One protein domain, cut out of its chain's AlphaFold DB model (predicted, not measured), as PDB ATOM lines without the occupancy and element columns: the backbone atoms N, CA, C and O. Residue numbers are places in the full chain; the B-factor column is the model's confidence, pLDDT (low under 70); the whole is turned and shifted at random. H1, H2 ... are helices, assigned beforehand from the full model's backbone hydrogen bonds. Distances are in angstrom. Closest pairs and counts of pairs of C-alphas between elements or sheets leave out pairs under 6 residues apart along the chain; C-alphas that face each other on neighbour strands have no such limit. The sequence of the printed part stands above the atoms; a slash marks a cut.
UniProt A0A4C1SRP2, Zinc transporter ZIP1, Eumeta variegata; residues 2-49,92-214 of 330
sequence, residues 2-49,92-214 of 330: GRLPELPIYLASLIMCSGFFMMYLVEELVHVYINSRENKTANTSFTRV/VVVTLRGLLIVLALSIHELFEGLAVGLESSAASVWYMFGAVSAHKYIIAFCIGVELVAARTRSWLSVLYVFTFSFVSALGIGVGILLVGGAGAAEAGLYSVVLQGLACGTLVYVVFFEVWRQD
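AT A GLANCE: This is residues 2 to 49 and 92 to 214 of the 330 residues of the protein "Zinc transporter ZIP1" of Eumeta variegata (UniProt A0A4C1SRP2). H2 runs through the middle of four shorter helices, with H5 on one side and H3 and H4 on the other; long H1 crosses H5, and its residues 35 to 49 stick out. H2, H3 and H4 form an up-and-down bundle, each running against the one before. The 171 printed residues, all helix in class, hold H1 to H5 in chain order; the whole is loose, radius of gyration of the C-alphas 19.4 A, spans 71 by 41 by 35 A.

HOW THE PARTS SIT: In H1, residues 8 to 49, look at residues 12 to 24, which alone touch H5, residues 184 to 210; the closest C-alphas, of Gly 19 and Leu 197, are 4.1 A apart, at a steep tilt of 57 degrees. The hub H2, residues 92 to 118, touches H5 at a shallow tilt of 18 degrees, opposite ways; the closest C-alphas, of Ala 115 and Ser 191, are 4.3 A apart. H2 touches H4, residues 154 to 179, the same way, at a shallow tilt of 32 degrees, only just short of steep; the closest C-alphas, of Gly 117 and Gly 175, are 4.0 A apart. H3, residues 122 to 149, forms hairpins with H2 and H4. Every O i to N i+4 pair is within hydrogen-bond range in H1, H2, H3 and H4, and 19 of 23 in H5.

IN THESE COORDINATES: Find C-alpha 8 at (5.856, -51.334, 19.670); H1 runs 61.6 A from there, H2 38.9 A, H3 40.2 A, H4 38.2 A, and H5 38.1 A to C-alpha 210 at (14.703, -24.861, 8.211).

THE WHOLE: Residues 50 to 91 are not printed, and C-alphas 49 and 92 are 24.7 A apart across the cut. The other links are tight. Look for pLDDT under 70 at residues 2 to 12, 38 to 49 and 180 to 187, among others.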
ATOM      1  N   GLY A   2       6.676 -66.871  29.677       37.91
ATOM      2  CA  GLY A   2       6.479 -65.423  29.694       37.91
ATOM      3  C   GLY A   2       6.353 -64.866  28.281       37.91
ATOM      4  O   GLY A   2       7.240 -65.070  27.458       37.91
ATOM      5  N   ARG A   3       5.244 -64.177  28.004       32.47
ATOM      6  CA  ARG A   3       5.126 -63.281  26.852       32.47
ATOM      7  C   ARG A   3       5.803 -61.962  27.220       32.47
ATOM      8  O   ARG A   3       5.478 -61.395  28.262       32.47
ATOM      9  N   LEU A   4       6.743 -61.509  26.389       36.28
ATOM     10  CA  LEU A   4       7.318 -60.169  26.498       36.28
ATOM     11  C   LEU A   4       6.214 -59.103  26.325       36.28
ATOM     12  O   LEU A   4       5.269 -59.338  25.567       36.28
ATOM     13  N   PRO A   5       6.305 -57.970  27.045       40.97
ATOM     14  CA  PRO A   5       5.284 -56.930  27.052       40.97
ATOM     15  C   PRO A   5       5.298 -56.118  25.751       40.97
ATOM     16  O   PRO A   5       6.254 -56.161  24.980       40.97
ATOM     17  N   GLU A   6       4.222 -55.368  25.526       47.16
ATOM     18  CA  GLU A   6       4.003 -54.505  24.367       47.16
ATOM     19  C   GLU A   6       5.117 -53.444  24.226       47.16
ATOM     20  O   GLU A   6       5.090 -52.385  24.847       47.16
ATOM     21  N   LEU A   7       6.110 -53.755  23.384       50.34
ATOM     22  CA  LEU A   7       7.242 -52.912  22.978       50.34
ATOM     23  C   LEU A   7       7.048 -52.026  21.710       50.34
ATOM     24  O   LEU A   7       8.014 -51.351  21.350       50.34
ATOM     25  N   PRO A   8       5.898 -51.971  20.993       56.56
ATOM     26  CA  PRO A   8       5.856 -51.334  19.670       56.56
ATOM     27  C   PRO A   8       5.972 -49.804  19.716       56.56
ATOM     28  O   PRO A   8       6.592 -49.221  18.835       56.56
ATOM     29  N   ILE A   9       5.441 -49.153  20.757       54.47
ATOM     30  CA  ILE A   9       5.395 -47.680  20.838       54.47
ATOM     31  C   ILE A   9       6.809 -47.102  21.001       54.47
ATOM     32  O   ILE A   9       7.199 -46.186  20.288       54.47
ATOM     33  N   TYR A  10       7.629 -47.698  21.872       62.19
ATOM     34  CA  TYR A  10       9.018 -47.263  22.052       62.19
ATOM     35  C   TYR A  10       9.881 -47.553  20.821       62.19
ATOM     36  O   TYR A  10      10.802 -46.796  20.530       62.19
ATOM     37  N   LEU A  11       9.587 -48.630  20.087       68.38
ATOM     38  CA  LEU A  11      10.312 -48.978  18.868       68.38
ATOM     39  C   LEU A  11      10.103 -47.924  17.772       68.38
ATOM     40  O   LEU A  11      11.072 -47.545  17.121       68.38
ATOM     41  N   ALA A  12       8.879 -47.407  17.614       66.94
ATOM     42  CA  ALA A  12       8.582 -46.347  16.652       66.94
ATOM     43  C   ALA A  12       9.421 -45.087  16.917       66.94
ATOM     44  O   ALA A  12      10.126 -44.598  16.031       66.94
ATOM     45  N   SER A  13       9.411 -44.624  18.170       70.44
ATOM     46  CA  SER A  13      10.154 -43.440  18.604       70.44
ATOM     47  C   SER A  13      11.670 -43.640  18.474       70.44
ATOM     48  O   SER A  13      12.372 -42.729  18.042       70.44
ATOM     49  N   LEU A  14      12.188 -44.843  18.757       76.69
ATOM     50  CA  LEU A  14      13.605 -45.176  18.565       76.69
ATOM     51  C   LEU A  14      14.022 -45.202  17.088       76.69
ATOM     52  O   LEU A  14      15.102 -44.713  16.756       76.69
ATOM     53  N   ILE A  15      13.192 -45.746  16.195       82.94
ATOM     54  CA  ILE A  15      13.473 -45.759  14.751       82.94
ATOM     55  C   ILE A  15      13.455 -44.328  14.199       82.94
ATOM     56  O   ILE A  15      14.356 -43.944  13.453       82.94
ATOM     57  N   MET A  16      12.493 -43.507  14.626       80.50
ATOM     58  CA  MET A  16      12.446 -42.088  14.273       80.50
ATOM     59  C   MET A  16      13.704 -41.342  14.753       80.50
ATOM     60  O   MET A  16      14.319 -40.611  13.974       80.50
ATOM     61  N   CYS A  17      14.163 -41.573  15.991       81.19
ATOM     62  CA  CYS A  17      15.448 -41.040  16.467       81.19
ATOM     63  C   CYS A  17      16.623 -41.485  15.624       81.19
ATOM     64  O   CYS A  17      17.511 -40.689  15.330       81.19
ATOM     65  N   SER A  18      16.652 -42.769  15.275       87.94
ATOM     66  CA  SER A  18      17.708 -43.316  14.442       87.94
ATOM     67  C   SER A  18      17.770 -42.578  13.105       87.94
ATOM     68  O   SER A  18      18.866 -42.265  12.652       87.94
ATOM     69  N   GLY A  19      16.623 -42.250  12.499       88.81
ATOM     70  CA  GLY A  19      16.555 -41.454  11.270       88.81
ATOM     71  C   GLY A  19      17.089 -40.033  11.453       88.81
ATOM     72  O   GLY A  19      17.881 -39.556  10.641       88.81
ATOM     73  N   PHE A  20      16.736 -39.384  12.565       86.12
ATOM     74  CA  PHE A  20      17.247 -38.058  12.916       86.12
ATOM     75  C   PHE A  20      18.782 -38.043  13.072       86.12
ATOM     76  O   PHE A  20      19.467 -37.234  12.445       86.12
ATOM     77  N   PHE A  21      19.344 -38.961  13.868       85.06
ATOM     78  CA  PHE A  21      20.794 -39.041  14.083       85.06
ATOM     79  C   PHE A  21      21.553 -39.489  12.835       85.06
ATOM     80  O   PHE A  21      22.676 -39.040  12.612       85.06
ATOM     81  N   MET A  22      20.953 -40.352  12.010       90.12
ATOM     82  CA  MET A  22      21.523 -40.739  10.722       90.12
ATOM     83  C   MET A  22      21.717 -39.512   9.831       90.12
ATOM     84  O   MET A  22      22.800 -39.339   9.275       90.12
ATOM     85  N   MET A  23      20.723 -38.622   9.754       89.12
ATOM     86  CA  MET A  23      20.852 -37.414   8.946       89.12
ATOM     87  C   MET A  23      21.869 -36.419   9.528       89.12
ATOM     88  O   MET A  23      22.643 -35.837   8.772       89.12
ATOM     89  N   TYR A  24      21.959 -36.297  10.855       83.38
ATOM     90  CA  TYR A  24      23.024 -35.518  11.501       83.38
ATOM     91  C   TYR A  24      24.428 -36.057  11.169       83.38
ATOM     92  O   TYR A  24      25.350 -35.297  10.886       83.38
ATOM     93  N   LEU A  25      24.598 -37.382  11.140       85.12
ATOM     94  CA  LEU A  25      25.856 -37.998  10.714       85.12
ATOM     95  C   LEU A  25      26.163 -37.660   9.249       85.12
ATOM     96  O   LEU A  25      27.304 -37.346   8.923       85.12
ATOM     97  N   VAL A  26      25.160 -37.706   8.369       87.44
ATOM     98  CA  VAL A  26      25.317 -37.319   6.957       87.44
ATOM     99  C   VAL A  26      25.734 -35.854   6.832       87.44
ATOM    100  O   VAL A  26      26.661 -35.560   6.079       87.44
ATOM    101  N   GLU A  27      25.105 -34.951   7.584       85.19
ATOM    102  CA  GLU A  27      25.481 -33.538   7.650       85.19
ATOM    103  C   GLU A  27      26.963 -33.374   8.040       85.19
ATOM    104  O   GLU A  27      27.730 -32.737   7.313       85.19
ATOM    105  N   GLU A  28      27.394 -34.009   9.133       84.12
ATOM    106  CA  GLU A  28      28.779 -33.937   9.611       84.12
ATOM    107  C   GLU A  28      29.766 -34.504   8.575       84.12
ATOM    108  O   GLU A  28      30.809 -33.905   8.306       84.12
ATOM    109  N   LEU A  29      29.427 -35.618   7.913       85.50
ATOM    110  CA  LEU A  29      30.247 -36.179   6.834       85.50
ATOM    111  C   LEU A  29      30.397 -35.214   5.655       85.50
ATOM    112  O   LEU A  29      31.486 -35.117   5.084       85.50
ATOM    113  N   VAL A  30      29.333 -34.498   5.285       84.75
ATOM    114  CA  VAL A  30      29.377 -33.490   4.218       84.75
ATOM    115  C   VAL A  30      30.288 -32.332   4.624       84.75
ATOM    116  O   VAL A  30      31.165 -31.952   3.843       84.75
ATOM    117  N   HIS A  31      30.163 -31.822   5.852       79.56
ATOM    118  CA  HIS A  31      31.043 -30.769   6.366       79.56
ATOM    119  C   HIS A  31      32.512 -31.202   6.401       79.56
ATOM    120  O   HIS A  31      33.383 -30.481   5.899       79.56
ATOM    121  N   VAL A  32      32.798 -32.403   6.909       83.12
ATOM    122  CA  VAL A  32      34.153 -32.973   6.935       83.12
ATOM    123  C   VAL A  32      34.701 -33.147   5.518       83.12
ATOM    124  O   VAL A  32      35.857 -32.806   5.255       83.12
ATOM    125  N   TYR A  33      33.889 -33.640   4.581       83.25
ATOM    126  CA  TYR A  33      34.301 -33.834   3.191       83.25
ATOM    127  C   TYR A  33      34.663 -32.510   2.508       83.25
ATOM    128  O   TYR A  33      35.698 -32.421   1.837       83.25
ATOM    129  N   ILE A  34      33.853 -31.467   2.703       80.38
ATOM    130  CA  ILE A  34      34.085 -30.143   2.116       80.38
ATOM    131  C   ILE A  34      35.337 -29.499   2.719       80.38
ATOM    132  O   ILE A  34      36.228 -29.100   1.967       80.38
ATOM    133  N   ASN A  35      35.477 -29.509   4.049       77.69
ATOM    134  CA  ASN A  35      36.646 -28.953   4.739       77.69
ATOM    135  C   ASN A  35      37.951 -29.694   4.366       77.69
ATOM    136  O   ASN A  35      39.013 -29.100   4.171       77.69
ATOM    137  N   SER A  36      37.875 -31.014   4.166       78.44
ATOM    138  CA  SER A  36      39.005 -31.822   3.688       78.44
ATOM    139  C   SER A  36      39.420 -31.464   2.249       78.44
ATOM    140  O   SER A  36      40.616 -31.444   1.928       78.44
ATOM    141  N   ARG A  37      38.464 -31.127   1.367       72.50
ATOM    142  CA  ARG A  37      38.770 -30.652   0.003       72.50
ATOM    143  C   ARG A  37      39.323 -29.233  -0.015       72.50
ATOM    144  O   ARG A  37      40.218 -28.969  -0.824       72.50
ATOM    145  N   GLU A  38      38.840 -28.348   0.847       69.00
ATOM    146  CA  GLU A  38      39.364 -26.986   0.953       69.00
ATOM    147  C   GLU A  38      40.846 -27.007   1.358       69.00
ATOM    148  O   GLU A  38      41.682 -26.445   0.652       69.00
ATOM    149  N   ASN A  39      41.207 -27.812   2.362       61.78
ATOM    150  CA  ASN A  39      42.601 -27.995   2.783       61.78
ATOM    151  C   ASN A  39      43.506 -28.586   1.685       61.78
ATOM    152  O   ASN A  39      44.650 -28.157   1.511       61.78
ATOM    153  N   LYS A  40      43.013 -29.537   0.877       63.91
ATOM    154  CA  LYS A  40      43.768 -30.054  -0.286       63.91
ATOM    155  C   LYS A  40      43.944 -29.001  -1.385       63.91
ATOM    156  O   LYS A  40      44.996 -28.946  -2.028       63.91
ATOM    157  N   THR A  41      42.935 -28.164  -1.603       60.69
ATOM    158  CA  THR A  41      42.967 -27.107  -2.624       60.69
ATOM    159  C   THR A  41      43.873 -25.953  -2.186       60.69
ATOM    160  O   THR A  41      44.655 -25.451  -2.991       60.69
ATOM    161  N   ALA A  42      43.877 -25.596  -0.900       59.62
ATOM    162  CA  ALA A  42      44.798 -24.621  -0.324       59.62
ATOM    163  C   ALA A  42      46.260 -25.086  -0.432       59.62
ATOM    164  O   ALA A  42      47.107 -24.342  -0.921       59.62
ATOM    165  N   ASN A  43      46.549 -26.351  -0.103       60.53
ATOM    166  CA  ASN A  43      47.904 -26.904  -0.204       60.53
ATOM    167  C   ASN A  43      48.417 -26.984  -1.651       60.53
ATOM    168  O   ASN A  43      49.593 -26.713  -1.902       60.53
ATOM    169  N   THR A  44      47.554 -27.307  -2.619       61.62
ATOM    170  CA  THR A  44      47.912 -27.328  -4.056       61.62
ATOM    171  C   THR A  44      48.049 -25.927  -4.661       61.62
ATOM    172  O   THR A  44      48.831 -25.718  -5.589       61.62
ATOM    173  N   SER A  45      47.316 -24.948  -4.130       58.59
ATOM    174  CA  SER A  45      47.440 -23.538  -4.510       58.59
ATOM    175  C   SER A  45      48.719 -22.928  -3.936       58.59
ATOM    176  O   SER A  45      49.478 -22.298  -4.666       58.59
ATOM    177  N   PHE A  46      49.019 -23.195  -2.663       60.72
ATOM    178  CA  PHE A  46      50.237 -22.744  -1.994       60.72
ATOM    179  C   PHE A  46      51.498 -23.370  -2.603       60.72
ATOM    180  O   PHE A  46      52.476 -22.664  -2.832       60.72
ATOM    181  N   THR A  47      51.469 -24.658  -2.965       59.19
ATOM    182  CA  THR A  47      52.578 -25.296  -3.698       59.19
ATOM    183  C   THR A  47      52.749 -24.752  -5.113       59.19
ATOM    184  O   THR A  47      53.892 -24.609  -5.532       59.19
ATOM    185  N   ARG A  48      51.678 -24.359  -5.822       56.91
ATOM    186  CA  ARG A  48      51.802 -23.630  -7.100       56.91
ATOM    187  C   ARG A  48      52.403 -22.233  -6.931       56.91
ATOM    188  O   ARG A  48      53.247 -21.832  -7.726       56.91
ATOM    189  N   VAL A  49      52.014 -21.493  -5.893       56.12
ATOM    190  CA  VAL A  49      52.578 -20.158  -5.615       56.12
ATOM    191  C   VAL A  49      54.048 -20.260  -5.182       56.12
ATOM    192  O   VAL A  49      54.882 -19.480  -5.641       56.12
ATOM    193  N   VAL A  92      28.521 -19.128   0.852       73.81
ATOM    194  CA  VAL A  92      28.846 -20.538   1.095       73.81
ATOM    195  C   VAL A  92      27.829 -21.150   2.052       73.81
ATOM    196  O   VAL A  92      27.290 -22.204   1.731       73.81
ATOM    197  N   VAL A  93      27.475 -20.482   3.154       75.44
ATOM    198  CA  VAL A  93      26.472 -20.980   4.115       75.44
ATOM    199  C   VAL A  93      25.108 -21.184   3.451       75.44
ATOM    200  O   VAL A  93      24.511 -22.249   3.602       75.44
ATOM    201  N   VAL A  94      24.639 -20.227   2.644       75.00
ATOM    202  CA  VAL A  94      23.368 -20.354   1.903       75.00
ATOM    203  C   VAL A  94      23.404 -21.524   0.915       75.00
ATOM    204  O   VAL A  94      22.436 -22.277   0.804       75.00
ATOM    205  N   THR A  95      24.527 -21.710   0.219       77.00
ATOM    206  CA  THR A  95      24.689 -22.810  -0.744       77.00
ATOM    207  C   THR A  95      24.760 -24.170  -0.047       77.00
ATOM    208  O   THR A  95      24.149 -25.128  -0.518       77.00
ATOM    209  N   LEU A  96      25.471 -24.265   1.082       77.94
ATOM    210  CA  LEU A  96      25.560 -25.483   1.890       77.94
ATOM    211  C   LEU A  96      24.204 -25.862   2.473       77.94
ATOM    212  O   LEU A  96      23.816 -27.020   2.376       77.94
ATOM    213  N   ARG A  97      23.458 -24.883   2.989       78.50
ATOM    214  CA  ARG A  97      22.098 -25.081   3.488       78.50
ATOM    215  C   ARG A  97      21.175 -25.612   2.386       78.50
ATOM    216  O   ARG A  97      20.528 -26.643   2.526       78.50
ATOM    217  N   GLY A  98      21.193 -24.981   1.209       77.69
ATOM    218  CA  GLY A  98      20.444 -25.473   0.048       77.69
ATOM    219  C   GLY A  98      20.833 -26.901  -0.365       77.69
ATOM    220  O   GLY A  98      19.964 -27.717  -0.671       77.69
ATOM    221  N   LEU A  99      22.128 -27.231  -0.329       80.31
ATOM    222  CA  LEU A  99      22.631 -28.574  -0.627       80.31
ATOM    223  C   LEU A  99      22.165 -29.609   0.409       80.31
ATOM    224  O   LEU A  99      21.758 -30.703   0.021       80.31
ATOM    225  N   LEU A 100      22.210 -29.272   1.699       83.69
ATOM    226  CA  LEU A 100      21.783 -30.146   2.791       83.69
ATOM    227  C   LEU A 100      20.272 -30.402   2.757       83.69
ATOM    228  O   LEU A 100      19.873 -31.554   2.918       83.69
ATOM    229  N   ILE A 101      19.445 -29.392   2.445       83.69
ATOM    230  CA  ILE A 101      17.998 -29.567   2.207       83.69
ATOM    231  C   ILE A 101      17.761 -30.593   1.099       83.69
ATOM    232  O   ILE A 101      17.040 -31.570   1.297       83.69
ATOM    233  N   VAL A 102      18.374 -30.391  -0.072       81.31
ATOM    234  CA  VAL A 102      18.162 -31.267  -1.235       81.31
ATOM    235  C   VAL A 102      18.658 -32.684  -0.953       81.31
ATOM    236  O   VAL A 102      17.986 -33.654  -1.310       81.31
ATOM    237  N   LEU A 103      19.804 -32.823  -0.285       85.81
ATOM    238  CA  LEU A 103      20.356 -34.117   0.105       85.81
ATOM    239  C   LEU A 103      19.441 -34.851   1.093       85.81
ATOM    240  O   LEU A 103      19.130 -36.022   0.880       85.81
ATOM    241  N   ALA A 104      18.985 -34.166   2.143       86.69
ATOM    242  CA  ALA A 104      18.110 -34.737   3.161       86.69
ATOM    243  C   ALA A 104      16.764 -35.173   2.572       86.69
ATOM    244  O   ALA A 104      16.312 -36.288   2.826       86.69
ATOM    245  N   LEU A 105      16.160 -34.325   1.732       86.94
ATOM    246  CA  LEU A 105      14.922 -34.644   1.021       86.94
ATOM    247  C   LEU A 105      15.110 -35.820   0.048       86.94
ATOM    248  O   LEU A 105      14.233 -36.669  -0.043       86.94
ATOM    249  N   SER A 106      16.268 -35.944  -0.605       89.38
ATOM    250  CA  SER A 106      16.558 -37.097  -1.473       89.38
ATOM    251  C   SER A 106      16.649 -38.409  -0.679       89.38
ATOM    252  O   SER A 106      16.084 -39.423  -1.078       89.38
ATOM    253  N   ILE A 107      17.343 -38.412   0.465       91.00
ATOM    254  CA  ILE A 107      17.435 -39.600   1.335       91.00
ATOM    255  C   ILE A 107      16.051 -39.974   1.880       91.00
ATOM    256  O   ILE A 107      15.688 -41.151   1.901       91.00
ATOM    257  N   HIS A 108      15.269 -38.970   2.278       91.12
ATOM    258  CA  HIS A 108      13.899 -39.142   2.741       91.12
ATOM    259  C   HIS A 108      13.025 -39.859   1.700       91.12
ATOM    260  O   HIS A 108      12.419 -40.891   1.993       91.12
ATOM    261  N   GLU A 109      13.021 -39.360   0.462       89.81
ATOM    262  CA  GLU A 109      12.257 -39.956  -0.633       89.81
ATOM    263  C   GLU A 109      12.728 -41.359  -1.011       89.81
ATOM    264  O   GLU A 109      11.919 -42.190  -1.432       89.81
ATOM    265  N   LEU A 110      14.027 -41.634  -0.876       92.75
ATOM    266  CA  LEU A 110      14.574 -42.958  -1.130       92.75
ATOM    267  C   LEU A 110      13.999 -43.982  -0.144       92.75
ATOM    268  O   LEU A 110      13.535 -45.040  -0.570       92.75
ATOM    269  N   PHE A 111      14.009 -43.676   1.158       93.00
ATOM    270  CA  PHE A 111      13.454 -44.559   2.192       93.00
ATOM    271  C   PHE A 111      11.951 -44.759   2.032       93.00
ATOM    272  O   PHE A 111      11.455 -45.878   2.166       93.00
ATOM    273  N   GLU A 112      11.237 -43.699   1.678       88.38
ATOM    274  CA  GLU A 112       9.807 -43.765   1.429       88.38
ATOM    275  C   GLU A 112       9.476 -44.610   0.184       88.38
ATOM    276  O   GLU A 112       8.604 -45.477   0.229       88.38
ATOM    277  N   GLY A 113      10.218 -44.432  -0.916       91.19
ATOM    278  CA  GLY A 113      10.075 -45.250  -2.120       91.19
ATOM    279  C   GLY A 113      10.390 -46.726  -1.864       91.19
ATOM    280  O   GLY A 113       9.660 -47.599  -2.332       91.19
ATOM    281  N   LEU A 114      11.432 -47.010  -1.074       91.44
ATOM    282  CA  LEU A 114      11.765 -48.368  -0.638       91.44
ATOM    283  C   LEU A 114      10.616 -48.996   0.157       91.44
ATOM    284  O   LEU A 114      10.245 -50.130  -0.130       91.44
ATOM    285  N   ALA A 115      10.019 -48.264   1.102       88.25
ATOM    286  CA  ALA A 115       8.881 -48.754   1.877       88.25
ATOM    287  C   ALA A 115       7.685 -49.111   0.979       88.25
ATOM    288  O   ALA A 115       7.136 -50.203   1.097       88.25
ATOM    289  N   VAL A 116       7.344 -48.252   0.009       88.94
ATOM    290  CA  VAL A 116       6.282 -48.533  -0.978       88.94
ATOM    291  C   VAL A 116       6.582 -49.797  -1.789       88.94
ATOM    292  O   VAL A 116       5.680 -50.591  -2.039       88.94
ATOM    293  N   GLY A 117       7.838 -50.004  -2.198       88.69
ATOM    294  CA  GLY A 117       8.242 -51.185  -2.967       88.69
ATOM    295  C   GLY A 117       8.255 -52.492  -2.163       88.69
ATOM    296  O   GLY A 117       8.208 -53.563  -2.764       88.69
ATOM    297  N   LEU A 118       8.309 -52.412  -0.829       87.62
ATOM    298  CA  LEU A 118       8.287 -53.563   0.079       87.62
ATOM    299  C   LEU A 118       6.870 -53.977   0.512       87.62
ATOM    300  O   LEU A 118       6.699 -55.029   1.132       87.62
ATOM    301  N   GLU A 119       5.853 -53.172   0.200       83.81
ATOM    302  CA  GLU A 119       4.466 -53.484   0.534       83.81
ATOM    303  C   GLU A 119       3.958 -54.711  -0.239       83.81
ATOM    304  O   GLU A 119       4.062 -54.814  -1.460       83.81
ATOM    305  N   SER A 120       3.355 -55.651   0.489       78.69
ATOM    306  CA  SER A 120       2.880 -56.927  -0.059       78.69
ATOM    307  C   SER A 120       1.461 -56.850  -0.633       78.69
ATOM    308  O   SER A 120       1.077 -57.664  -1.476       78.69
ATOM    309  N   SER A 121       0.667 -55.872  -0.188       80.19
ATOM    310  CA  SER A 121      -0.715 -55.675  -0.622       80.19
ATOM    311  C   SER A 121      -0.805 -54.571  -1.664       80.19
ATOM    312  O   SER A 121      -0.480 -53.417  -1.392       80.19
ATOM    313  N   ALA A 122      -1.361 -54.897  -2.834       81.44
ATOM    314  CA  ALA A 122      -1.602 -53.917  -3.891       81.44
ATOM    315  C   ALA A 122      -2.450 -52.730  -3.403       81.44
ATOM    316  O   ALA A 122      -2.211 -51.598  -3.812       81.44
ATOM    317  N   ALA A 123      -3.412 -52.963  -2.502       78.31
ATOM    318  CA  ALA A 123      -4.207 -51.883  -1.927       78.31
ATOM    319  C   ALA A 123      -3.324 -50.925  -1.110       78.31
ATOM    320  O   ALA A 123      -3.364 -49.721  -1.350       78.31
ATOM    321  N   SER A 124      -2.482 -51.452  -0.212       72.62
ATOM    322  CA  SER A 124      -1.542 -50.658   0.596       72.62
ATOM    323  C   SER A 124      -0.548 -49.883  -0.266       72.62
ATOM    324  O   SER A 124      -0.307 -48.710   0.007       72.62
ATOM    325  N   VAL A 125      -0.051 -50.488  -1.351       82.69
ATOM    326  CA  VAL A 125       0.810 -49.812  -2.334       82.69
ATOM    327  C   VAL A 125       0.095 -48.609  -2.943       82.69
ATOM    328  O   VAL A 125       0.655 -47.520  -2.944       82.69
ATOM    329  N   TRP A 126      -1.149 -48.761  -3.415       81.62
ATOM    330  CA  TRP A 126      -1.920 -47.641  -3.974       81.62
ATOM    331  C   TRP A 126      -2.212 -46.550  -2.938       81.62
ATOM    332  O   TRP A 126      -2.167 -45.365  -3.275       81.62
ATOM    333  N   TYR A 127      -2.478 -46.925  -1.683       76.88
ATOM    334  CA  TYR A 127      -2.685 -45.975  -0.587       76.88
ATOM    335  C   TYR A 127      -1.418 -45.176  -0.272       76.88
ATOM    336  O   TYR A 127      -1.466 -43.945  -0.255       76.88
ATOM    337  N   MET A 128      -0.288 -45.859  -0.067       78.31
ATOM    338  CA  MET A 128       1.000 -45.220   0.198       78.31
ATOM    339  C   MET A 128       1.441 -44.393  -1.002       78.31
ATOM    340  O   MET A 128       1.735 -43.222  -0.839       78.31
ATOM    341  N   PHE A 129       1.360 -44.924  -2.222       80.25
ATOM    342  CA  PHE A 129       1.681 -44.186  -3.444       80.25
ATOM    343  C   PHE A 129       0.837 -42.915  -3.610       80.25
ATOM    344  O   PHE A 129       1.369 -41.872  -3.989       80.25
ATOM    345  N   GLY A 130      -0.464 -42.968  -3.310       79.00
ATOM    346  CA  GLY A 130      -1.343 -41.799  -3.350       79.00
ATOM    347  C   GLY A 130      -0.943 -40.729  -2.330       79.00
ATOM    348  O   GLY A 130      -0.822 -39.558  -2.689       79.00
ATOM    349  N   ALA A 131      -0.681 -41.134  -1.084       75.19
ATOM    350  CA  ALA A 131      -0.188 -40.240  -0.034       75.19
ATOM    351  C   ALA A 131       1.185 -39.642  -0.395       75.19
ATOM    352  O   ALA A 131       1.410 -38.437  -0.262       75.19
ATOM    353  N   VAL A 132       2.069 -40.478  -0.940       77.81
ATOM    354  CA  VAL A 132       3.416 -40.114  -1.366       77.81
ATOM    355  C   VAL A 132       3.375 -39.090  -2.509       77.81
ATOM    356  O   VAL A 132       4.055 -38.070  -2.513       77.81
ATOM    357  N   SER A 133       2.517 -39.326  -3.497       81.38
ATOM    358  CA  SER A 133       2.389 -38.453  -4.666       81.38
ATOM    359  C   SER A 133       1.812 -37.082  -4.309       81.38
ATOM    360  O   SER A 133       2.238 -36.067  -4.863       81.38
ATOM    361  N   ALA A 134       0.852 -37.035  -3.380       80.56
ATOM    362  CA  ALA A 134       0.203 -35.791  -2.977       80.56
ATOM    363  C   ALA A 134       1.186 -34.812  -2.319       80.56
ATOM    364  O   ALA A 134       1.214 -33.635  -2.684       80.56
ATOM    365  N   HIS A 135       2.026 -35.287  -1.397       74.88
ATOM    366  CA  HIS A 135       2.989 -34.409  -0.733       74.88
ATOM    367  C   HIS A 135       4.152 -34.031  -1.671       74.88
ATOM    368  O   HIS A 135       4.601 -32.887  -1.653       74.88
ATOM    369  N   LYS A 136       4.569 -34.921  -2.586       81.62
ATOM    370  CA  LYS A 136       5.576 -34.601  -3.618       81.62
ATOM    371  C   LYS A 136       5.120 -33.497  -4.555       81.62
ATOM    372  O   LYS A 136       5.914 -32.629  -4.914       81.62
ATOM    373  N   TYR A 137       3.837 -33.488  -4.908       79.44
ATOM    374  CA  TYR A 137       3.251 -32.411  -5.699       79.44
ATOM    375  C   TYR A 137       3.329 -31.061  -4.976       79.44
ATOM    376  O   TYR A 137       3.752 -30.076  -5.577       79.44
ATOM    377  N   ILE A 138       2.963 -31.016  -3.691       77.25
ATOM    378  CA  ILE A 138       2.986 -29.778  -2.897       77.25
ATOM    379  C   ILE A 138       4.422 -29.260  -2.750       77.25
ATOM    380  O   ILE A 138       4.669 -28.088  -3.022       77.25
ATOM    381  N   ILE A 139       5.382 -30.128  -2.410       78.25
ATOM    382  CA  ILE A 139       6.798 -29.756  -2.273       78.25
ATOM    383  C   ILE A 139       7.357 -29.235  -3.605       78.25
ATOM    384  O   ILE A 139       7.953 -28.158  -3.649       78.25
ATOM    385  N   ALA A 140       7.120 -29.950  -4.710       75.00
ATOM    386  CA  ALA A 140       7.572 -29.528  -6.035       75.00
ATOM    387  C   ALA A 140       6.928 -28.205  -6.477       75.00
ATOM    388  O   ALA A 140       7.588 -27.378  -7.109       75.00
ATOM    389  N   PHE A 141       5.659 -27.978  -6.127       78.69
ATOM    390  CA  PHE A 141       4.970 -26.716  -6.380       78.69
ATOM    391  C   PHE A 141       5.589 -25.563  -5.580       78.69
ATOM    392  O   PHE A 141       5.922 -24.537  -6.170       78.69
ATOM    393  N   CYS A 142       5.803 -25.738  -4.272       73.88
ATOM    394  CA  CYS A 142       6.426 -24.736  -3.406       73.88
ATOM    395  C   CYS A 142       7.829 -24.356  -3.899       73.88
ATOM    396  O   CYS A 142       8.093 -23.177  -4.141       73.88
ATOM    397  N   ILE A 143       8.687 -25.352  -4.150       75.00
ATOM    398  CA  ILE A 143      10.037 -25.137  -4.694       75.00
ATOM    399  C   ILE A 143       9.959 -24.465  -6.072       75.00
ATOM    400  O   ILE A 143      10.726 -23.551  -6.364       75.00
ATOM    401  N   GLY A 144       9.017 -24.876  -6.926       75.62
ATOM    402  CA  GLY A 144       8.817 -24.286  -8.250       75.62
ATOM    403  C   GLY A 144       8.452 -22.799  -8.200       75.62
ATOM    404  O   GLY A 144       8.998 -22.010  -8.975       75.62
ATOM    405  N   VAL A 145       7.577 -22.394  -7.277       77.31
ATOM    406  CA  VAL A 145       7.195 -20.985  -7.080       77.31
ATOM    407  C   VAL A 145       8.372 -20.166  -6.548       77.31
ATOM    408  O   VAL A 145       8.645 -19.086  -7.080       77.31
ATOM    409  N   GLU A 146       9.108 -20.683  -5.561       73.31
ATOM    410  CA  GLU A 146      10.310 -20.027  -5.034       73.31
ATOM    411  C   GLU A 146      11.372 -19.835  -6.118       73.31
ATOM    412  O   GLU A 146      11.979 -18.768  -6.219       73.31
ATOM    413  N   LEU A 147      11.558 -20.827  -6.993       67.69
ATOM    414  CA  LEU A 147      12.576 -20.743  -8.028       67.69
ATOM    415  C   LEU A 147      12.220 -19.775  -9.162       67.69
ATOM    416  O   LEU A 147      13.109 -19.108  -9.703       67.69
ATOM    417  N   VAL A 148      10.929 -19.668  -9.498       77.12
ATOM    418  CA  VAL A 148      10.411 -18.641 -10.415       77.12
ATOM    419  C   VAL A 148      10.594 -17.247  -9.811       77.12
ATOM    420  O   VAL A 148      11.045 -16.337 -10.509       77.12
ATOM    421  N   ALA A 149      10.316 -17.082  -8.515       76.75
ATOM    422  CA  ALA A 149      10.491 -15.814  -7.806       76.75
ATOM    423  C   ALA A 149      11.970 -15.399  -7.689       76.75
ATOM    424  O   ALA A 149      12.299 -14.227  -7.867       76.75
ATOM    425  N   ALA A 150      12.877 -16.356  -7.474       69.94
ATOM    426  CA  ALA A 150      14.316 -16.123  -7.339       69.94
ATOM    427  C   ALA A 150      15.050 -15.877  -8.676       69.94
ATOM    428  O   ALA A 150      16.271 -15.713  -8.688       69.94
ATOM    429  N   ARG A 151      14.335 -15.839  -9.815       72.81
ATOM    430  CA  ARG A 151      14.895 -15.590 -11.163       72.81
ATOM    431  C   ARG A 151      16.075 -16.502 -11.527       72.81
ATOM    432  O   ARG A 151      16.930 -16.139 -12.339       72.81
ATOM    433  N   THR A 152      16.136 -17.689 -10.926       64.25
ATOM    434  CA  THR A 152      17.214 -18.638 -11.200       64.25
ATOM    435  C   THR A 152      17.031 -19.242 -12.597       64.25
ATOM    436  O   THR A 152      15.956 -19.168 -13.198       64.25
ATOM    437  N   ARG A 153      18.085 -19.853 -13.151       75.06
ATOM    438  CA  ARG A 153      17.972 -20.542 -14.443       75.06
ATOM    439  C   ARG A 153      16.989 -21.708 -14.308       75.06
ATOM    440  O   ARG A 153      17.323 -22.706 -13.679       75.06
ATOM    441  N   SER A 154      15.832 -21.623 -14.969       71.88
ATOM    442  CA  SER A 154      14.755 -22.626 -14.898       71.88
ATOM    443  C   SER A 154      15.213 -24.061 -15.193       71.88
ATOM    444  O   SER A 154      14.636 -25.003 -14.665       71.88
ATOM    445  N   TRP A 155      16.291 -24.245 -15.966       77.62
ATOM    446  CA  TRP A 155      16.905 -25.559 -16.196       77.62
ATOM    447  C   TRP A 155      17.414 -26.235 -14.910       77.62
ATOM    448  O   TRP A 155      17.247 -27.440 -14.755       77.62
ATOM    449  N   LEU A 156      17.980 -25.477 -13.962       72.75
ATOM    450  CA  LEU A 156      18.395 -26.020 -12.662       72.75
ATOM    451  C   LEU A 156      17.179 -26.456 -11.835       72.75
ATOM    452  O   LEU A 156      17.235 -27.500 -11.197       72.75
ATOM    453  N   SER A 157      16.057 -25.729 -11.924       69.00
ATOM    454  CA  SER A 157      14.774 -26.154 -11.334       69.00
ATOM    455  C   SER A 157      14.342 -27.515 -11.845       69.00
ATOM    456  O   SER A 157      13.999 -28.396 -11.065       69.00
ATOM    457  N   VAL A 158      14.355 -27.669 -13.171       79.00
ATOM    458  CA  VAL A 158      13.925 -28.901 -13.831       79.00
ATOM    459  C   VAL A 158      14.844 -30.046 -13.431       79.00
ATOM    460  O   VAL A 158      14.358 -31.129 -13.132       79.00
ATOM    461  N   LEU A 159      16.153 -29.798 -13.342       82.50
ATOM    462  CA  LEU A 159      17.121 -30.790 -12.887       82.50
ATOM    463  C   LEU A 159      16.866 -31.235 -11.437       82.50
ATOM    464  O   LEU A 159      16.910 -32.434 -11.163       82.50
ATOM    465  N   TYR A 160      16.566 -30.308 -10.519       74.94
ATOM    466  CA  TYR A 160      16.260 -30.648  -9.124       74.94
ATOM    467  C   TYR A 160      14.964 -31.455  -8.995       74.94
ATOM    468  O   TYR A 160      14.967 -32.508  -8.362       74.94
ATOM    469  N   VAL A 161      13.885 -31.028  -9.660       77.25
ATOM    470  CA  VAL A 161      12.598 -31.751  -9.666       77.25
ATOM    471  C   VAL A 161      12.737 -33.129 -10.323       77.25
ATOM    472  O   VAL A 161      12.170 -34.109  -9.844       77.25
ATOM    473  N   PHE A 162      13.524 -33.232 -11.396       82.06
ATOM    474  CA  PHE A 162      13.806 -34.508 -12.048       82.06
ATOM    475  C   PHE A 162      14.580 -35.455 -11.130       82.06
ATOM    476  O   PHE A 162      14.250 -36.635 -11.055       82.06
ATOM    477  N   THR A 163      15.576 -34.943 -10.403       79.62
ATOM    478  CA  THR A 163      16.362 -35.744  -9.453       79.62
ATOM    479  C   THR A 163      15.479 -36.271  -8.319       79.62
ATOM    480  O   THR A 163      15.515 -37.465  -8.044       79.62
ATOM    481  N   PHE A 164      14.625 -35.419  -7.747       76.44
ATOM    482  CA  PHE A 164      13.624 -35.772  -6.728       76.44
ATOM    483  C   PHE A 164      12.681 -36.893  -7.229       76.44
ATOM    484  O   PHE A 164      12.580 -37.987  -6.667       76.44
ATOM    485  N   SER A 165      12.110 -36.725  -8.427       83.56
ATOM    486  CA  SER A 165      11.276 -37.765  -9.046       83.56
ATOM    487  C   SER A 165      12.035 -39.069  -9.337       83.56
ATOM    488  O   SER A 165      11.461 -40.155  -9.212       83.56
ATOM    489  N   PHE A 166      13.297 -38.985  -9.761       89.19
ATOM    490  CA  PHE A 166      14.112 -40.150 -10.096       89.19
ATOM    491  C   PHE A 166      14.482 -40.962  -8.852       89.19
ATOM    492  O   PHE A 166      14.394 -42.188  -8.882       89.19
ATOM    493  N   VAL A 167      14.842 -40.300  -7.749       89.81
ATOM    494  CA  VAL A 167      15.186 -40.956  -6.479       89.81
ATOM    495  C   VAL A 167      13.991 -41.733  -5.921       89.81
ATOM    496  O   VAL A 167      14.147 -42.881  -5.506       89.81
ATOM    497  N   SER A 168      12.785 -41.170  -6.023       87.56
ATOM    498  CA  SER A 168      11.539 -41.864  -5.677       87.56
ATOM    499  C   SER A 168      11.312 -43.138  -6.504       87.56
ATOM    500  O   SER A 168      11.010 -44.198  -5.952       87.56
ATOM    501  N   ALA A 169      11.484 -43.062  -7.829       90.44
ATOM    502  CA  ALA A 169      11.349 -44.223  -8.712       90.44
ATOM    503  C   ALA A 169      12.425 -45.286  -8.438       90.44
ATOM    504  O   ALA A 169      12.137 -46.484  -8.460       90.44
ATOM    505  N   LEU A 170      13.652 -44.851  -8.137       93.62
ATOM    506  CA  LEU A 170      14.758 -45.721  -7.753       93.62
ATOM    507  C   LEU A 170      14.447 -46.460  -6.448       93.62
ATOM    508  O   LEU A 170      14.618 -47.674  -6.401       93.62
ATOM    509  N   GLY A 171      13.938 -45.768  -5.425       92.44
ATOM    510  CA  GLY A 171      13.536 -46.388  -4.159       92.44
ATOM    511  C   GLY A 171      12.488 -47.482  -4.355       92.44
ATOM    512  O   GLY A 171      12.678 -48.600  -3.881       92.44
ATOM    513  N   ILE A 172      11.437 -47.203  -5.132       91.19
ATOM    514  CA  ILE A 172      10.390 -48.192  -5.449       91.19
ATOM    515  C   ILE A 172      10.982 -49.387  -6.201       91.19
ATOM    516  O   ILE A 172      10.728 -50.534  -5.837       91.19
ATOM    517  N   GLY A 173      11.802 -49.134  -7.226       91.38
ATOM    518  CA  GLY A 173      12.442 -50.188  -8.010       91.38
ATOM    519  C   GLY A 173      13.338 -51.094  -7.164       91.38
ATOM    520  O   GLY A 173      13.271 -52.316  -7.290       91.38
ATOM    521  N   VAL A 174      14.135 -50.510  -6.263       92.06
ATOM    522  CA  VAL A 174      14.982 -51.266  -5.330       92.06
ATOM    523  C   VAL A 174      14.130 -52.028  -4.309       92.06
ATOM    524  O   VAL A 174      14.430 -53.187  -4.036       92.06
ATOM    525  N   GLY A 175      13.046 -51.444  -3.791       90.12
ATOM    526  CA  GLY A 175      12.134 -52.120  -2.861       90.12
ATOM    527  C   GLY A 175      11.487 -53.359  -3.486       90.12
ATOM    528  O   GLY A 175      11.543 -54.446  -2.912       90.12
ATOM    529  N   ILE A 176      10.982 -53.231  -4.719       88.44
ATOM    530  CA  ILE A 176      10.416 -54.355  -5.482       88.44
ATOM    531  C   ILE A 176      11.481 -55.434  -5.733       88.44
ATOM    532  O   ILE A 176      11.205 -56.627  -5.581       88.44
ATOM    533  N   LEU A 177      12.707 -55.032  -6.090       88.62
ATOM    534  CA  LEU A 177      13.817 -55.963  -6.309       88.62
ATOM    535  C   LEU A 177      14.150 -56.763  -5.038       88.62
ATOM    536  O   LEU A 177      14.419 -57.960  -5.128       88.62
ATOM    537  N   LEU A 178      14.104 -56.125  -3.864       85.38
ATOM    538  CA  LEU A 178      14.367 -56.771  -2.576       85.38
ATOM    539  C   LEU A 178      13.267 -57.775  -2.189       85.38
ATOM    540  O   LEU A 178      13.590 -58.868  -1.722       85.38
ATOM    541  N   VAL A 179      11.990 -57.466  -2.452       81.44
ATOM    542  CA  VAL A 179      10.869 -58.414  -2.261       81.44
ATOM    543  C   VAL A 179      10.992 -59.635  -3.170       81.44
ATOM    544  O   VAL A 179      10.672 -60.748  -2.758       81.44
ATOM    545  N   GLY A 180      11.498 -59.466  -4.395       68.94
ATOM    546  CA  GLY A 180      11.725 -60.578  -5.323       68.94
ATOM    547  C   GLY A 180      12.745 -61.621  -4.833       68.94
ATOM    548  O   GLY A 180      12.771 -62.729  -5.369       68.94
ATOM    549  N   GLY A 181      13.568 -61.288  -3.828       63.53
ATOM    550  CA  GLY A 181      14.600 -62.166  -3.263       63.53
ATOM    551  C   GLY A 181      14.328 -62.700  -1.849       63.53
ATOM    552  O   GLY A 181      14.913 -63.718  -1.479       63.53
ATOM    553  N   ALA A 182      13.456 -62.063  -1.060       57.16
ATOM    554  CA  ALA A 182      13.164 -62.424   0.331       57.16
ATOM    555  C   ALA A 182      11.645 -62.545   0.560       57.16
ATOM    556  O   ALA A 182      10.872 -61.708   0.110       57.16
ATOM    557  N   GLY A 183      11.197 -63.604   1.242       61.38
ATOM    558  CA  GLY A 183       9.771 -63.916   1.405       61.38
ATOM    559  C   GLY A 183       8.925 -62.765   1.981       61.38
ATOM    560  O   GLY A 183       9.351 -62.044   2.880       61.38
ATOM    561  N   ALA A 184       7.682 -62.647   1.499       59.50
ATOM    562  CA  ALA A 184       6.763 -61.527   1.750       59.50
ATOM    563  C   ALA A 184       6.427 -61.229   3.229       59.50
ATOM    564  O   ALA A 184       5.943 -60.141   3.531       59.50
ATOM    565  N   ALA A 185       6.666 -62.168   4.151       59.59
ATOM    566  CA  ALA A 185       6.388 -61.979   5.577       59.59
ATOM    567  C   ALA A 185       7.423 -61.079   6.283       59.59
ATOM    568  O   ALA A 185       7.059 -60.315   7.171       59.59
ATOM    569  N   GLU A 186       8.691 -61.116   5.858       62.28
ATOM    570  CA  GLU A 186       9.764 -60.296   6.448       62.28
ATOM    571  C   GLU A 186       9.752 -58.859   5.893       62.28
ATOM    572  O   GLU A 186      10.162 -57.914   6.566       62.28
ATOM    573  N   ALA A 187       9.217 -58.670   4.680       69.50
ATOM    574  CA  ALA A 187       9.151 -57.379   3.991       69.50
ATOM    575  C   ALA A 187       8.357 -56.309   4.769       69.50
ATOM    576  O   ALA A 187       8.714 -55.130   4.742       69.50
ATOM    577  N   GLY A 188       7.329 -56.721   5.522       73.88
ATOM    578  CA  GLY A 188       6.499 -55.807   6.309       73.88
ATOM    579  C   GLY A 188       7.267 -55.093   7.426       73.88
ATOM    580  O   GLY A 188       7.063 -53.902   7.637       73.88
ATOM    581  N   LEU A 189       8.191 -55.783   8.106       77.44
ATOM    582  CA  LEU A 189       9.009 -55.167   9.160       77.44
ATOM    583  C   LEU A 189       9.975 -54.126   8.583       77.44
ATOM    584  O   LEU A 189      10.141 -53.053   9.159       77.44
ATOM    585  N   TYR A 190      10.579 -54.418   7.430       83.12
ATOM    586  CA  TYR A 190      11.476 -53.481   6.760       83.12
ATOM    587  C   TYR A 190      10.740 -52.227   6.268       83.12
ATOM    588  O   TYR A 190      11.276 -51.133   6.434       83.12
ATOM    589  N   SER A 191       9.513 -52.363   5.745       83.38
ATOM    590  CA  SER A 191       8.658 -51.226   5.356       83.38
ATOM    591  C   SER A 191       8.446 -50.259   6.529       83.38
ATOM    592  O   SER A 191       8.766 -49.074   6.423       83.38
ATOM    593  N   VAL A 192       8.041 -50.778   7.696       82.25
ATOM    594  CA  VAL A 192       7.814 -49.976   8.913       82.25
ATOM    595  C   VAL A 192       9.095 -49.276   9.382       82.25
ATOM    596  O   VAL A 192       9.072 -48.100   9.750       82.25
ATOM    597  N   VAL A 193      10.237 -49.976   9.368       85.81
ATOM    598  CA  VAL A 193      11.529 -49.390   9.764       85.81
ATOM    599  C   VAL A 193      11.930 -48.260   8.817       85.81
ATOM    600  O   VAL A 193      12.345 -47.196   9.273       85.81
ATOM    601  N   LEU A 194      11.779 -48.458   7.508       88.81
ATOM    602  CA  LEU A 194      12.100 -47.449   6.502       88.81
ATOM    603  C   LEU A 194      11.194 -46.218   6.612       88.81
ATOM    604  O   LEU A 194      11.691 -45.099   6.520       88.81
ATOM    605  N   GLN A 195       9.901 -46.404   6.887       85.69
ATOM    606  CA  GLN A 195       8.974 -45.298   7.142       85.69
ATOM    607  C   GLN A 195       9.339 -44.514   8.406       85.69
ATOM    608  O   GLN A 195       9.325 -43.283   8.390       85.69
ATOM    609  N   GLY A 196       9.733 -45.197   9.484       83.38
ATOM    610  CA  GLY A 196      10.209 -44.529  10.694       83.38
ATOM    611  C   GLY A 196      11.510 -43.749  10.469       83.38
ATOM    612  O   GLY A 196      11.634 -42.615  10.935       83.38
ATOM    613  N   LEU A 197      12.456 -44.306   9.702       89.38
ATOM    614  CA  LEU A 197      13.681 -43.602   9.313       89.38
ATOM    615  C   LEU A 197      13.361 -42.363   8.466       89.38
ATOM    616  O   LEU A 197      13.888 -41.290   8.752       89.38
ATOM    617  N   ALA A 198      12.458 -42.485   7.488       88.81
ATOM    618  CA  ALA A 198      11.984 -41.373   6.665       88.81
ATOM    619  C   ALA A 198      11.290 -40.284   7.506       88.81
ATOM    620  O   ALA A 198      11.513 -39.093   7.300       88.81
ATOM    621  N   CYS A 199      10.493 -40.657   8.508       86.19
ATOM    622  CA  CYS A 199       9.910 -39.693   9.444       86.19
ATOM    623  C   CYS A 199      11.006 -38.918  10.203       86.19
ATOM    624  O   CYS A 199      10.979 -37.688  10.264       86.19
ATOM    625  N   GLY A 200      12.031 -39.621  10.697       84.62
ATOM    626  CA  GLY A 200      13.181 -39.014  11.373       84.62
ATOM    627  C   GLY A 200      13.969 -38.023  10.508       84.62
ATOM    628  O   GLY A 200      14.413 -36.990  11.014       84.62
ATOM    629  N   THR A 201      14.108 -38.283   9.201       89.50
ATOM    630  CA  THR A 201      14.788 -37.351   8.286       89.50
ATOM    631  C   THR A 201      14.005 -36.048   8.101       89.50
ATOM    632  O   THR A 201      14.619 -34.985   8.086       89.50
ATOM    633  N   LEU A 202      12.666 -36.086   8.016       84.69
ATOM    634  CA  LEU A 202      11.852 -34.859   7.933       84.69
ATOM    635  C   LEU A 202      11.938 -34.026   9.208       84.69
ATOM    636  O   LEU A 202      12.085 -32.808   9.134       84.69
ATOM    637  N   VAL A 203      11.906 -34.678  10.373       81.81
ATOM    638  CA  VAL A 203      12.093 -34.004  11.664       81.81
ATOM    639  C   VAL A 203      13.437 -33.270  11.686       81.81
ATOM    640  O   VAL A 203      13.488 -32.096  12.051       81.81
ATOM    641  N   TYR A 204      14.519 -33.908  11.226       84.31
ATOM    642  CA  TYR A 204      15.813 -33.235  11.084       84.31
ATOM    643  C   TYR A 204      15.727 -32.005  10.159       84.31
ATOM    644  O   TYR A 204      16.163 -30.921  10.553       84.31
ATOM    645  N   VAL A 205      15.127 -32.139   8.967       84.00
ATOM    646  CA  VAL A 205      15.013 -31.035   7.994       84.00
ATOM    647  C   VAL A 205      14.260 -29.847   8.597       84.00
ATOM    648  O   VAL A 205      14.720 -28.711   8.510       84.00
ATOM    649  N   VAL A 206      13.143 -30.087   9.280       80.06
ATOM    650  CA  VAL A 206      12.345 -29.020   9.901       80.06
ATOM    651  C   VAL A 206      13.126 -28.305  11.016       80.06
ATOM    652  O   VAL A 206      13.151 -27.074  11.065       80.06
ATOM    653  N   PHE A 207      13.800 -29.042  11.905       72.25
ATOM    654  CA  PHE A 207      14.444 -28.450  13.088       72.25
ATOM    655  C   PHE A 207      15.846 -27.884  12.852       72.25
ATOM    656  O   PHE A 207      16.205 -26.874  13.457       72.25
ATOM    657  N   PHE A 208      16.667 -28.523  12.027       69.25
ATOM    658  CA  PHE A 208      18.072 -28.133  11.868       69.25
ATOM    659  C   PHE A 208      18.332 -27.436  10.549       69.25
ATOM    660  O   PHE A 208      19.196 -26.565  10.489       69.25
ATOM    661  N   GLU A 209      17.558 -27.745   9.519       72.50
ATOM    662  CA  GLU A 209      17.788 -27.179   8.199       72.50
ATOM    663  C   GLU A 209      16.912 -25.944   7.946       72.50
ATOM    664  O   GLU A 209      17.389 -24.910   7.473       72.50
ATOM    665  N   VAL A 210      15.640 -25.988   8.348       68.88
ATOM    666  CA  VAL A 210      14.703 -24.861   8.211       68.88
ATOM    667  C   VAL A 210      14.811 -23.873   9.384       68.88
ATOM    668  O   VAL A 210      14.744 -22.665   9.157       68.88
ATOM    669  N   TRP A 211      15.056 -24.338  10.616       60.50
ATOM    670  CA  TRP A 211      15.035 -23.478  11.813       60.50
ATOM    671  C   TRP A 211      16.412 -22.940  12.284       60.50
ATOM    672  O   TRP A 211      16.454 -22.007  13.094       60.50
ATOM    673  N   ARG A 212      17.563 -23.429  11.787       57.41
ATOM    674  CA  ARG A 212      18.877 -22.810  12.099       57.41
ATOM    675  C   ARG A 212      19.021 -21.470  11.384       57.41
ATOM    676  O   ARG A 212      19.604 -21.396  10.307       57.41
ATOM    677  N   GLN A 213      18.484 -20.416  11.990       51.38
ATOM    678  CA  GLN A 213      18.616 -19.078  11.435       51.38
ATOM    679  C   GLN A 213      19.677 -18.214  12.118       51.38
ATOM    680  O   GLN A 213      20.126 -17.330  11.416       51.38
ATOM    681  N   ASP A 214      20.134 -18.435  13.376       53.31
ATOM    682  CA  ASP A 214      21.196 -17.545  13.932       53.31
ATOM    683  C   ASP A 214      21.839 -17.822  15.329       53.31
ATOM    684  O   ASP A 214      22.356 -16.894  15.959       53.31
TER     685      ASP A 214